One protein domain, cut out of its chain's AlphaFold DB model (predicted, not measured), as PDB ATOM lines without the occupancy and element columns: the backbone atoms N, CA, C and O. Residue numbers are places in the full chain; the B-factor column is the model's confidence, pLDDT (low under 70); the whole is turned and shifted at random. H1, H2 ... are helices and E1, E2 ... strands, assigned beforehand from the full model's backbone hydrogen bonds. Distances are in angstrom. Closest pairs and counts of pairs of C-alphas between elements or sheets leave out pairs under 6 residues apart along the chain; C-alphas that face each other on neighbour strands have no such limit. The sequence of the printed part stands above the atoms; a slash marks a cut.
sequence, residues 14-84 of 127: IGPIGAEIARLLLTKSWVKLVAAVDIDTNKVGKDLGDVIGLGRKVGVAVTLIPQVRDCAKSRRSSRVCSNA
ATOM      1  N   ILE A  14     -46.696 -37.601 -28.667       82.50
ATOM      2  CA  ILE A  14     -45.827 -38.138 -29.721       82.50
ATOM      3  C   ILE A  14     -46.715 -38.804 -30.788       82.50
ATOM      4  O   ILE A  14     -46.628 -39.993 -31.105       82.50
ATOM      5  N   GLY A  15     -47.617 -38.010 -31.367       83.62
ATOM      6  CA  GLY A  15     -48.301 -38.373 -32.609       83.62
ATOM      7  C   GLY A  15     -47.368 -38.250 -33.824       83.62
ATOM      8  O   GLY A  15     -46.218 -37.842 -33.664       83.62
ATOM      9  N   PRO A  16     -47.860 -38.496 -35.051       80.75
ATOM     10  CA  PRO A  16     -47.086 -38.278 -36.280       80.75
ATOM     11  C   PRO A  16     -46.475 -36.867 -36.352       80.75
ATOM     12  O   PRO A  16     -45.304 -36.695 -36.665       80.75
ATOM     13  N   ILE A  17     -47.247 -35.854 -35.946       83.00
ATOM     14  CA  ILE A  17     -46.795 -34.455 -35.889       83.00
ATOM     15  C   ILE A  17     -45.820 -34.226 -34.724       83.00
ATOM     16  O   ILE A  17     -44.829 -33.516 -34.865       83.00
ATOM     17  N   GLY A  18     -46.092 -34.823 -33.560       82.62
ATOM     18  CA  GLY A  18     -45.227 -34.705 -32.384       82.62
ATOM     19  C   GLY A  18     -43.845 -35.322 -32.608       82.62
ATOM     20  O   GLY A  18     -42.853 -34.777 -32.129       82.62
ATOM     21  N   ALA A  19     -43.776 -36.405 -33.386       84.62
ATOM     22  CA  ALA A  19     -42.533 -37.045 -33.796       84.62
ATOM     23  C   ALA A  19     -41.680 -36.127 -34.684       84.62
ATOM     24  O   ALA A  19     -40.486 -35.979 -34.428       84.62
ATOM     25  N   GLU A  20     -42.288 -35.447 -35.661       85.94
ATOM     26  CA  GLU A  20     -41.583 -34.467 -36.498       85.94
ATOM     27  C   GLU A  20     -41.102 -33.253 -35.697       85.94
ATOM     28  O   GLU A  20     -39.956 -32.824 -35.830       85.94
ATOM     29  N   ILE A  21     -41.924 -32.734 -34.780       85.00
ATOM     30  CA  ILE A  21     -41.497 -31.648 -33.888       85.00
ATOM     31  C   ILE A  21     -40.321 -32.103 -33.015       85.00
ATOM     32  O   ILE A  21     -39.337 -31.378 -32.894       85.00
ATOM     33  N   ALA A  22     -40.382 -33.305 -32.440       85.00
ATOM     34  CA  ALA A  22     -39.287 -33.854 -31.645       85.00
ATOM     35  C   ALA A  22     -38.000 -34.013 -32.474       85.00
ATOM     36  O   ALA A  22     -36.927 -33.635 -32.001       85.00
ATOM     37  N   ARG A  23     -38.101 -34.481 -33.725       85.31
ATOM     38  CA  ARG A  23     -36.978 -34.543 -34.676       85.31
ATOM     39  C   ARG A  23     -36.373 -33.155 -34.915       85.31
ATOM     40  O   ARG A  23     -35.167 -32.987 -34.756       85.31
ATOM     41  N   LEU A  24     -37.201 -32.148 -35.192       86.25
ATOM     42  CA  LEU A  24     -36.756 -30.764 -35.398       86.25
ATOM     43  C   LEU A  24     -36.095 -30.153 -34.154       86.25
ATOM     44  O   LEU A  24     -35.134 -29.392 -34.274       86.25
ATOM     45  N   LEU A  25     -36.599 -30.466 -32.958       84.50
ATOM     46  CA  LEU A  25     -36.005 -30.007 -31.701       84.50
ATOM     47  C   LEU A  25     -34.635 -30.648 -31.459       84.50
ATOM     48  O   LEU A  25     -33.744 -29.968 -30.964       84.50
ATOM     49  N   LEU A  26     -34.443 -31.910 -31.850       84.12
ATOM     50  CA  LEU A  26     -33.158 -32.605 -31.729       84.12
ATOM     51  C   LEU A  26     -32.087 -32.077 -32.695       84.12
ATOM     52  O   LEU A  26     -30.902 -32.213 -32.402       84.12
ATOM     53  N   THR A  27     -32.478 -31.448 -33.806       85.25
ATOM     54  CA  THR A  27     -31.547 -30.761 -34.720       85.25
ATOM     55  C   THR A  27     -31.000 -29.458 -34.119       85.25
ATOM     56  O   THR A  27     -29.942 -28.978 -34.521       85.25
ATOM     57  N   LYS A  28     -31.696 -28.859 -33.142       84.94
ATOM     58  CA  LYS A  28     -31.301 -27.586 -32.522       84.94
ATOM     59  C   LYS A  28     -30.421 -27.829 -31.296       84.94
ATOM     60  O   LYS A  28     -30.907 -28.236 -30.249       84.94
ATOM     61  N   SER A  29     -29.141 -27.473 -31.383       79.25
ATOM     62  CA  SER A  29     -28.149 -27.654 -30.305       79.25
ATOM     63  C   SER A  29     -28.444 -26.881 -29.011       79.25
ATOM     64  O   SER A  29     -27.988 -27.268 -27.938       79.25
ATOM     65  N   TRP A  30     -29.229 -25.804 -29.084       81.56
ATOM     66  CA  TRP A  30     -29.649 -25.013 -27.923       81.56
ATOM     67  C   TRP A  30     -30.897 -25.570 -27.227       81.56
ATOM     68  O   TRP A  30     -31.324 -25.017 -26.213       81.56
ATOM     69  N   VAL A  31     -31.493 -26.646 -27.748       83.69
ATOM     70  CA  VAL A  31     -32.670 -27.299 -27.171       83.69
ATOM     71  C   VAL A  31     -32.281 -28.653 -26.598       83.69
ATOM     72  O   VAL A  31     -31.611 -29.457 -27.237       83.69
ATOM     73  N   LYS A  32     -32.766 -28.938 -25.390       83.12
ATOM     74  CA  LYS A  32     -32.652 -30.247 -24.757       83.12
ATOM     75  C   LYS A  32     -34.038 -30.813 -24.488       83.12
ATOM     76  O   LYS A  32     -34.771 -30.305 -23.640       83.12
ATOM     77  N   LEU A  33     -34.391 -31.878 -25.197       83.50
ATOM     78  CA  LEU A  33     -35.625 -32.613 -24.950       83.50
ATOM     79  C   LEU A  33     -35.416 -33.527 -23.737       83.50
ATOM     80  O   LEU A  33     -34.516 -34.363 -23.749       83.50
ATOM     81  N   VAL A  34     -36.189 -33.308 -22.672       83.56
ATOM     82  CA  VAL A  34     -36.005 -34.013 -21.387       83.56
ATOM     83  C   VAL A  34     -37.126 -34.992 -21.067       83.56
ATOM     84  O   VAL A  34     -36.917 -35.905 -20.279       83.56
ATOM     85  N   ALA A  35     -38.306 -34.807 -21.657       81.25
ATOM     86  CA  ALA A  35     -39.464 -35.646 -21.388       81.25
ATOM     87  C   ALA A  35     -40.377 -35.734 -22.612       81.25
ATOM     88  O   ALA A  35     -40.581 -34.744 -23.324       81.25
ATOM     89  N   ALA A  36     -40.954 -36.917 -22.808       84.19
ATOM     90  CA  ALA A  36     -41.988 -37.196 -23.790       84.19
ATOM     91  C   ALA A  36     -43.177 -37.857 -23.081       84.19
ATOM     92  O   ALA A  36     -43.005 -38.835 -22.351       84.19
ATOM     93  N   VAL A  37     -44.372 -37.308 -23.282       85.19
ATOM     94  CA  VAL A  37     -45.608 -37.802 -22.667       85.19
ATOM     95  C   VAL A  37     -46.588 -38.189 -23.763       85.19
ATOM     96  O   VAL A  37     -46.902 -37.351 -24.605       85.19
ATOM     97  N   ASP A  38     -47.088 -39.421 -23.763       84.06
ATOM     98  CA  ASP A  38     -48.101 -39.890 -24.717       84.06
ATOM     99  C   ASP A  38     -49.108 -40.820 -24.029       84.06
ATOM    100  O   ASP A  38     -48.770 -41.513 -23.073       84.06
ATOM    101  N   ILE A  39     -50.350 -40.811 -24.512       83.31
ATOM    102  CA  ILE A  39     -51.428 -41.674 -24.022       83.31
ATOM    103  C   ILE A  39     -51.412 -43.065 -24.668       83.31
ATOM    104  O   ILE A  39     -51.972 -44.008 -24.115       83.31
ATOM    105  N   ASP A  40     -50.774 -43.197 -25.829       79.44
ATOM    106  CA  ASP A  40     -50.680 -44.436 -26.589       79.44
ATOM    107  C   ASP A  40     -49.794 -45.452 -25.861       79.44
ATOM    108  O   ASP A  40     -48.565 -45.328 -25.802       79.44
ATOM    109  N   THR A  41     -50.426 -46.496 -25.326       81.25
ATOM    110  CA  THR A  41     -49.771 -47.579 -24.582       81.25
ATOM    111  C   THR A  41     -48.731 -48.325 -25.414       81.25
ATOM    112  O   THR A  41     -47.796 -48.878 -24.843       81.25
ATOM    113  N   ASN A  42     -48.816 -48.283 -26.749       84.81
ATOM    114  CA  ASN A  42     -47.822 -48.899 -27.630       84.81
ATOM    115  C   ASN A  42     -46.488 -48.139 -27.666       84.81
ATOM    116  O   ASN A  42     -45.476 -48.685 -28.125       84.81
ATOM    117  N   LYS A  43     -46.490 -46.869 -27.244       82.81
ATOM    118  CA  LYS A  43     -45.317 -45.985 -27.228       82.81
ATOM    119  C   LYS A  43     -44.754 -45.805 -25.826       82.81
ATOM    120  O   LYS A  43     -43.557 -45.563 -25.696       82.81
ATOM    121  N   VAL A  44     -45.585 -45.936 -24.792       85.31
ATOM    122  CA  VAL A  44     -45.155 -45.849 -23.391       85.31
ATOM    123  C   VAL A  44     -44.061 -46.887 -23.105       85.31
ATOM    124  O   VAL A  44     -44.173 -48.050 -23.477       85.31
ATOM    125  N   GLY A  45     -42.980 -46.451 -22.454       84.50
ATOM    126  CA  GLY A  45     -41.830 -47.293 -22.112       84.50
ATOM    127  C   GLY A  45     -40.793 -47.463 -23.226       84.50
ATOM    128  O   GLY A  45     -39.711 -47.982 -22.957       84.50
ATOM    129  N   LYS A  46     -41.067 -46.994 -24.450       87.00
ATOM    130  CA  LYS A  46     -40.073 -46.957 -25.533       87.00
ATOM    131  C   LYS A  46     -39.219 -45.696 -25.450       87.00
ATOM    132  O   LYS A  46     -39.656 -44.661 -24.937       87.00
ATOM    133  N   ASP A  47     -38.000 -45.782 -25.980       88.38
ATOM    134  CA  ASP A  47     -37.171 -44.599 -26.170       88.38
ATOM    135  C   ASP A  47     -37.769 -43.730 -27.275       88.38
ATOM    136  O   ASP A  47     -38.238 -44.218 -28.308       88.38
ATOM    137  N   LEU A  48     -37.726 -42.420 -27.068       85.75
ATOM    138  CA  LEU A  48     -38.209 -41.459 -28.037       85.75
ATOM    139  C   LEU A  48     -37.521 -41.629 -29.396       85.75
ATOM    140  O   LEU A  48     -38.191 -41.482 -30.411       85.75
ATOM    141  N   GLY A  49     -36.225 -41.958 -29.423       86.06
ATOM    142  CA  GLY A  49     -35.459 -42.204 -30.642       86.06
ATOM    143  C   GLY A  49     -35.999 -43.361 -31.481       86.06
ATOM    144  O   GLY A  49     -36.039 -43.256 -32.709       86.06
ATOM    145  N   ASP A  50     -36.490 -44.409 -30.818       86.81
ATOM    146  CA  ASP A  50     -37.123 -45.560 -31.466       86.81
ATOM    147  C   ASP A  50     -38.527 -45.193 -31.967       86.81
ATOM    148  O   ASP A  50     -38.883 -45.504 -33.102       86.81
ATOM    149  N   VAL A  51     -39.305 -44.457 -31.161       85.06
ATOM    150  CA  VAL A  51     -40.670 -44.025 -31.522       85.06
ATOM    151  C   VAL A  51     -40.668 -43.081 -32.720       85.06
ATOM    152  O   VAL A  51     -41.536 -43.176 -33.585       85.06
ATOM    153  N   ILE A  52     -39.704 -42.164 -32.778       84.81
ATOM    154  CA  ILE A  52     -39.589 -41.246 -33.907       84.81
ATOM    155  C   ILE A  52     -38.860 -41.873 -35.085       84.81
ATOM    156  O   ILE A  52     -38.929 -41.276 -36.145       84.81
ATOM    157  N   GLY A  53     -38.196 -43.027 -34.955       83.94
ATOM    158  CA  GLY A  53     -37.480 -43.690 -36.051       83.94
ATOM    159  C   GLY A  53     -36.170 -43.000 -36.445       83.94
ATOM    160  O   GLY A  53     -35.854 -42.903 -37.628       83.94
ATOM    161  N   LEU A  54     -35.429 -42.465 -35.470       78.62
ATOM    162  CA  LEU A  54     -34.131 -41.811 -35.704       78.62
ATOM    163  C   LEU A  54     -32.962 -42.802 -35.832       78.62
ATOM    164  O   LEU A  54     -31.849 -42.372 -36.123       78.62
ATOM    165  N   GLY A  55     -33.177 -44.096 -35.570       77.44
ATOM    166  CA  GLY A  55     -32.123 -45.120 -35.603       77.44
ATOM    167  C   GLY A  55     -31.034 -44.941 -34.534       77.44
ATOM    168  O   GLY A  55     -30.028 -45.642 -34.550       77.44
ATOM    169  N   ARG A  56     -31.224 -44.002 -33.596       81.88
ATOM    170  CA  ARG A  56     -30.349 -43.742 -32.448       81.88
ATOM    171  C   ARG A  56     -31.184 -43.531 -31.196       81.88
ATOM    172  O   ARG A  56     -32.226 -42.878 -31.252       81.88
ATOM    173  N   LYS A  57     -30.680 -44.013 -30.061       81.88
ATOM    174  CA  LYS A  57     -31.303 -43.780 -28.756       81.88
ATOM    175  C   LYS A  57     -31.081 -42.334 -28.324       81.88
ATOM    176  O   LYS A  57     -29.954 -41.837 -28.340       81.88
ATOM    177  N   VAL A  58     -32.164 -41.656 -27.960       82.69
ATOM    178  CA  VAL A  58     -32.148 -40.277 -27.450       82.69
ATOM    179  C   VAL A  58     -31.986 -40.275 -25.925       82.69
ATOM    180  O   VAL A  58     -31.484 -39.299 -25.369       82.69
ATOM    181  N   GLY A  59     -32.344 -41.374 -25.252       83.38
ATOM    182  CA  GLY A  59     -32.259 -41.514 -23.796       83.38
ATOM    183  C   GLY A  59     -33.432 -40.852 -23.073       83.38
ATOM    184  O   GLY A  59     -33.290 -40.432 -21.926       83.38
ATOM    185  N   VAL A  60     -34.574 -40.716 -23.753       84.94
ATOM    186  CA  VAL A  60     -35.798 -40.104 -23.221       84.94
ATOM    187  C   VAL A  60     -36.920 -41.114 -23.378       84.94
ATOM    188  O   VAL A  60     -37.374 -41.370 -24.491       84.94
ATOM    189  N   ALA A  61     -37.373 -41.687 -22.267       86.38
ATOM    190  CA  ALA A  61     -38.487 -42.625 -22.272       86.38
ATOM    191  C   ALA A  61     -39.823 -41.890 -22.444       86.38
ATOM    192  O   ALA A  61     -40.056 -40.840 -21.835       86.38
ATOM    193  N   VAL A  62     -40.717 -42.461 -23.248       87.06
ATOM    194  CA  VAL A  62     -42.098 -41.982 -23.346       87.06
ATOM    195  C   VAL A  62     -42.887 -42.466 -22.132       87.06
ATOM    196  O   VAL A  62     -42.882 -43.653 -21.801       87.06
ATOM    197  N   THR A  63     -43.585 -41.551 -21.469       83.38
ATOM    198  CA  THR A  63     -44.359 -41.829 -20.252       83.38
ATOM    199  C   THR A  63     -45.830 -41.484 -20.439       83.38
ATOM    200  O   THR A  63     -46.178 -40.573 -21.179       83.38
ATOM    201  N   LEU A  64     -46.709 -42.205 -19.743       80.06
ATOM    202  CA  LEU A  64     -48.140 -41.889 -19.725       80.06
ATOM    203  C   LEU A  64     -48.440 -40.645 -18.876       80.06
ATOM    204  O   LEU A  64     -49.318 -39.844 -19.188       80.06
ATOM    205  N   ILE A  65     -47.695 -40.497 -17.782       69.38
ATOM    206  CA  ILE A  65     -47.863 -39.437 -16.795       69.38
ATOM    207  C   ILE A  65     -46.655 -38.499 -16.819       69.38
ATOM    208  O   ILE A  65     -45.522 -38.971 -16.727       69.38
ATOM    209  N   PRO A  66     -46.862 -37.171 -16.881       62.56
ATOM    210  CA  PRO A  66     -45.764 -36.223 -16.788       62.56
ATOM    211  C   PRO A  66     -45.127 -36.298 -15.403       62.56
ATOM    212  O   PRO A  66     -45.678 -35.802 -14.415       62.56
ATOM    213  N   GLN A  67     -43.938 -36.885 -15.314       55.31
ATOM    214  CA  GLN A  67     -43.165 -36.826 -14.087       55.31
ATOM    215  C   GLN A  67     -42.470 -35.466 -14.005       55.31
ATOM    216  O   GLN A  67     -41.492 -35.172 -14.689       55.31
ATOM    217  N   VAL A  68     -42.980 -34.600 -13.126       50.72
ATOM    218  CA  VAL A  68     -42.449 -33.242 -12.906       50.72
ATOM    219  C   VAL A  68     -40.957 -33.262 -12.540       50.72
ATOM    220  O   VAL A  68     -40.245 -32.297 -12.818       50.72
ATOM    221  N   ARG A  69     -40.459 -34.371 -11.975       50.16
ATOM    222  CA  ARG A  69     -39.050 -34.568 -11.600       50.16
ATOM    223  C   ARG A  69     -38.085 -34.467 -12.783       50.16
ATOM    224  O   ARG A  69     -37.013 -33.887 -12.608       50.16
ATOM    225  N   ASP A  70     -38.484 -34.915 -13.971       54.06
ATOM    226  CA  ASP A  70     -37.622 -34.889 -15.162       54.06
ATOM    227  C   ASP A  70     -37.408 -33.457 -15.669       54.06
ATOM    228  O   ASP A  70     -36.317 -33.077 -16.093       54.06
ATOM    229  N   CYS A  71     -38.426 -32.605 -15.513       51.06
ATOM    230  CA  CYS A  71     -38.372 -31.184 -15.867       51.06
ATOM    231  C   CYS A  71     -37.872 -30.278 -14.726       51.06
ATOM    232  O   CYS A  71     -37.548 -29.111 -14.957       51.06
ATOM    233  N   ALA A  72     -37.855 -30.759 -13.478       49.59
ATOM    234  CA  ALA A  72     -37.571 -29.941 -12.295       49.59
ATOM    235  C   ALA A  72     -36.074 -29.750 -12.003       49.59
ATOM    236  O   ALA A  72     -35.728 -28.837 -11.254       49.59
ATOM    237  N   LYS A  73     -35.179 -30.545 -12.608       44.94
ATOM    238  CA  LYS A  73     -33.722 -30.365 -12.445       44.94
ATOM    239  C   LYS A  73     -33.204 -29.058 -13.067       44.94
ATOM    240  O   LYS A  73     -32.170 -28.543 -12.658       44.94
ATOM    241  N   SER A  74     -33.951 -28.479 -14.004       44.41
ATOM    242  CA  SER A  74     -33.690 -27.165 -14.592       44.41
ATOM    243  C   SER A  74     -34.456 -26.092 -13.810       44.41
ATOM    244  O   SER A  74     -35.643 -25.854 -14.022       44.41
ATOM    245  N   ARG A  75     -33.788 -25.442 -12.852       40.34
ATOM    246  CA  ARG A  75     -34.395 -24.418 -11.976       40.34
ATOM    247  C   ARG A  75     -34.623 -23.064 -12.677       40.34
ATOM    248  O   ARG A  75     -35.134 -22.149 -12.041       40.34
ATOM    249  N   ARG A  76     -34.252 -22.918 -13.964       42.53
ATOM    250  CA  ARG A  76     -34.346 -21.642 -14.709       42.53
ATOM    251  C   ARG A  76     -34.609 -21.711 -16.220       42.53
ATOM    252  O   ARG A  76     -34.956 -20.669 -16.765       42.53
ATOM    253  N   SER A  77     -34.492 -22.848 -16.911       39.38
ATOM    254  CA  SER A  77     -34.658 -22.841 -18.375       39.38
ATOM    255  C   SER A  77     -36.105 -23.107 -18.784       39.38
ATOM    256  O   SER A  77     -36.582 -24.237 -18.719       39.38
ATOM    257  N   SER A  78     -36.780 -22.030 -19.193       44.97
ATOM    258  CA  SER A  78     -37.817 -21.955 -20.231       44.97
ATOM    259  C   SER A  78     -38.538 -23.274 -20.534       44.97
ATOM    260  O   SER A  78     -38.135 -24.027 -21.417       44.97
ATOM    261  N   ARG A  79     -39.620 -23.554 -19.800       50.78
ATOM    262  CA  ARG A  79     -40.477 -24.723 -20.039       50.78
ATOM    263  C   ARG A  79     -41.359 -24.458 -21.251       50.78
ATOM    264  O   ARG A  79     -42.345 -23.736 -21.147       50.78
ATOM    265  N   VAL A  80     -41.024 -25.058 -22.387       54.16
ATOM    266  CA  VAL A  80     -41.937 -25.117 -23.532       54.16
ATOM    267  C   VAL A  80     -42.675 -26.449 -23.459       54.16
ATOM    268  O   VAL A  80     -42.061 -27.508 -23.563       54.16
ATOM    269  N   CYS A  81     -43.986 -26.383 -23.231       52.19
ATOM    270  CA  CYS A  81     -44.890 -27.519 -23.366       52.19
ATOM    271  C   CYS A  81     -45.542 -27.413 -24.745       52.19
ATOM    272  O   CYS A  81     -46.476 -26.634 -24.939       52.19
ATOM    273  N   SER A  82     -45.032 -28.157 -25.719       51.97
ATOM    274  CA  SER A  82     -45.671 -28.245 -27.029       51.97
ATOM    275  C   SER A  82     -46.753 -29.323 -26.959       51.97
ATOM    276  O   SER A  82     -46.440 -30.492 -26.757       51.97
ATOM    277  N   ASN A  83     -48.025 -28.945 -27.111       48.62
ATOM    278  CA  ASN A  83     -49.118 -29.900 -27.318       48.62
ATOM    279  C   ASN A  83     -49.265 -30.141 -28.822       48.62
ATOM    280  O   ASN A  83     -49.844 -29.311 -29.526       48.62
ATOM    281  N   ALA A  84     -48.765 -31.272 -29.312       44.47
ATOM    282  CA  ALA A  84     -48.965 -31.695 -30.695       44.47
ATOM    283  C   ALA A  84     -50.192 -32.618 -30.781       44.47
ATOM    284  O   ALA A  84     -50.077 -33.814 -31.017       44.47
TER     285      ALA A  84
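AT A GLANCE: This is residues 14 to 84 of the 127 residues of an uncharacterized protein of Acidobacteria bacterium (UniProt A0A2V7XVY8). A single strand, E1, runs through the middle of a small body, with the longest helix, H1, on one side of it and the short helix H3 on the opposite side. The short helix H2 packs on residues 19 to 23 of H1, a long loop of residues 53 to 67 leads from H2 past the last residues of E1 to H3, and a short second strand, E2, folds back toward the first residues of H1 without joining E1 in a sheet. The printed part has 71 residues, with three named helices and two named strands in the order H1, E1, H2, H3, E2; the class is mixed, helices and strands, though under half of the residues are in named elements. It is compact, with a radius of gyration of the C-alphas of 11.6 A, and rounded, with spans of 32 by 26 by 21 A.

HOW THE PARTS SIT: H1, residues 16 to 27, is followed by E1, residues 31 to 37; their closest C-alphas, of Leu 25 and Val 31, are 6.2 A apart. H2, residues 48 to 52, touches H1 at residues 19 to 23 alone, and their closest C-alphas, of Ala 19 and Ile 52, are 5.1 A apart. The closest C-alphas of E1 and H2, those of Ala 36 and Leu 48, are 7.1 A apart. Residues 36 to 37 of E1 form a short parallel pairing with residues 62 to 63. H3, residues 68 to 72, touches no helix; its closest C-alpha to E1 is that of Asp 70, 6.5 A from that of Val 34. E2, residues 80 to 83, is apart from E1, and each of these two strands pairs with no named strand. The closest C-alphas of H1 and E2, those of Gly 18 and Asn 83, are 8.0 A apart. In H1, H2 and H3 every O i to N i+4 pair is within hydrogen-bond range.

IN THESE COORDINATES: H1 begins at C-alpha 16, at (-47.086, -38.278, -36.280), and measures 17.3 A from first to last C-alpha. E1 begins at C-alpha 31, at (-32.670, -27.299, -27.171), and is also 17.3 A long. H2 measures 6.0 A and H3 5.9 A. E2 measures 9.4 A and ends at C-alpha 83, at (-49.118, -29.900, -27.318).

THE WHOLE: The two C-alphas farthest apart, those of Asn 42 and Arg 76, are 33.0 A apart, while those of Ile 14 and Ala 84, the first and last printed, are 7.2 A apart. The printed part has no cut. The link from H2 to H3, 15 residues, is long, and the link from H1 to E1, 3 residues, is tight. The mean pLDDT of the printed part is 74.2; residues 65 to 84, among them H3 and E2, are under 70.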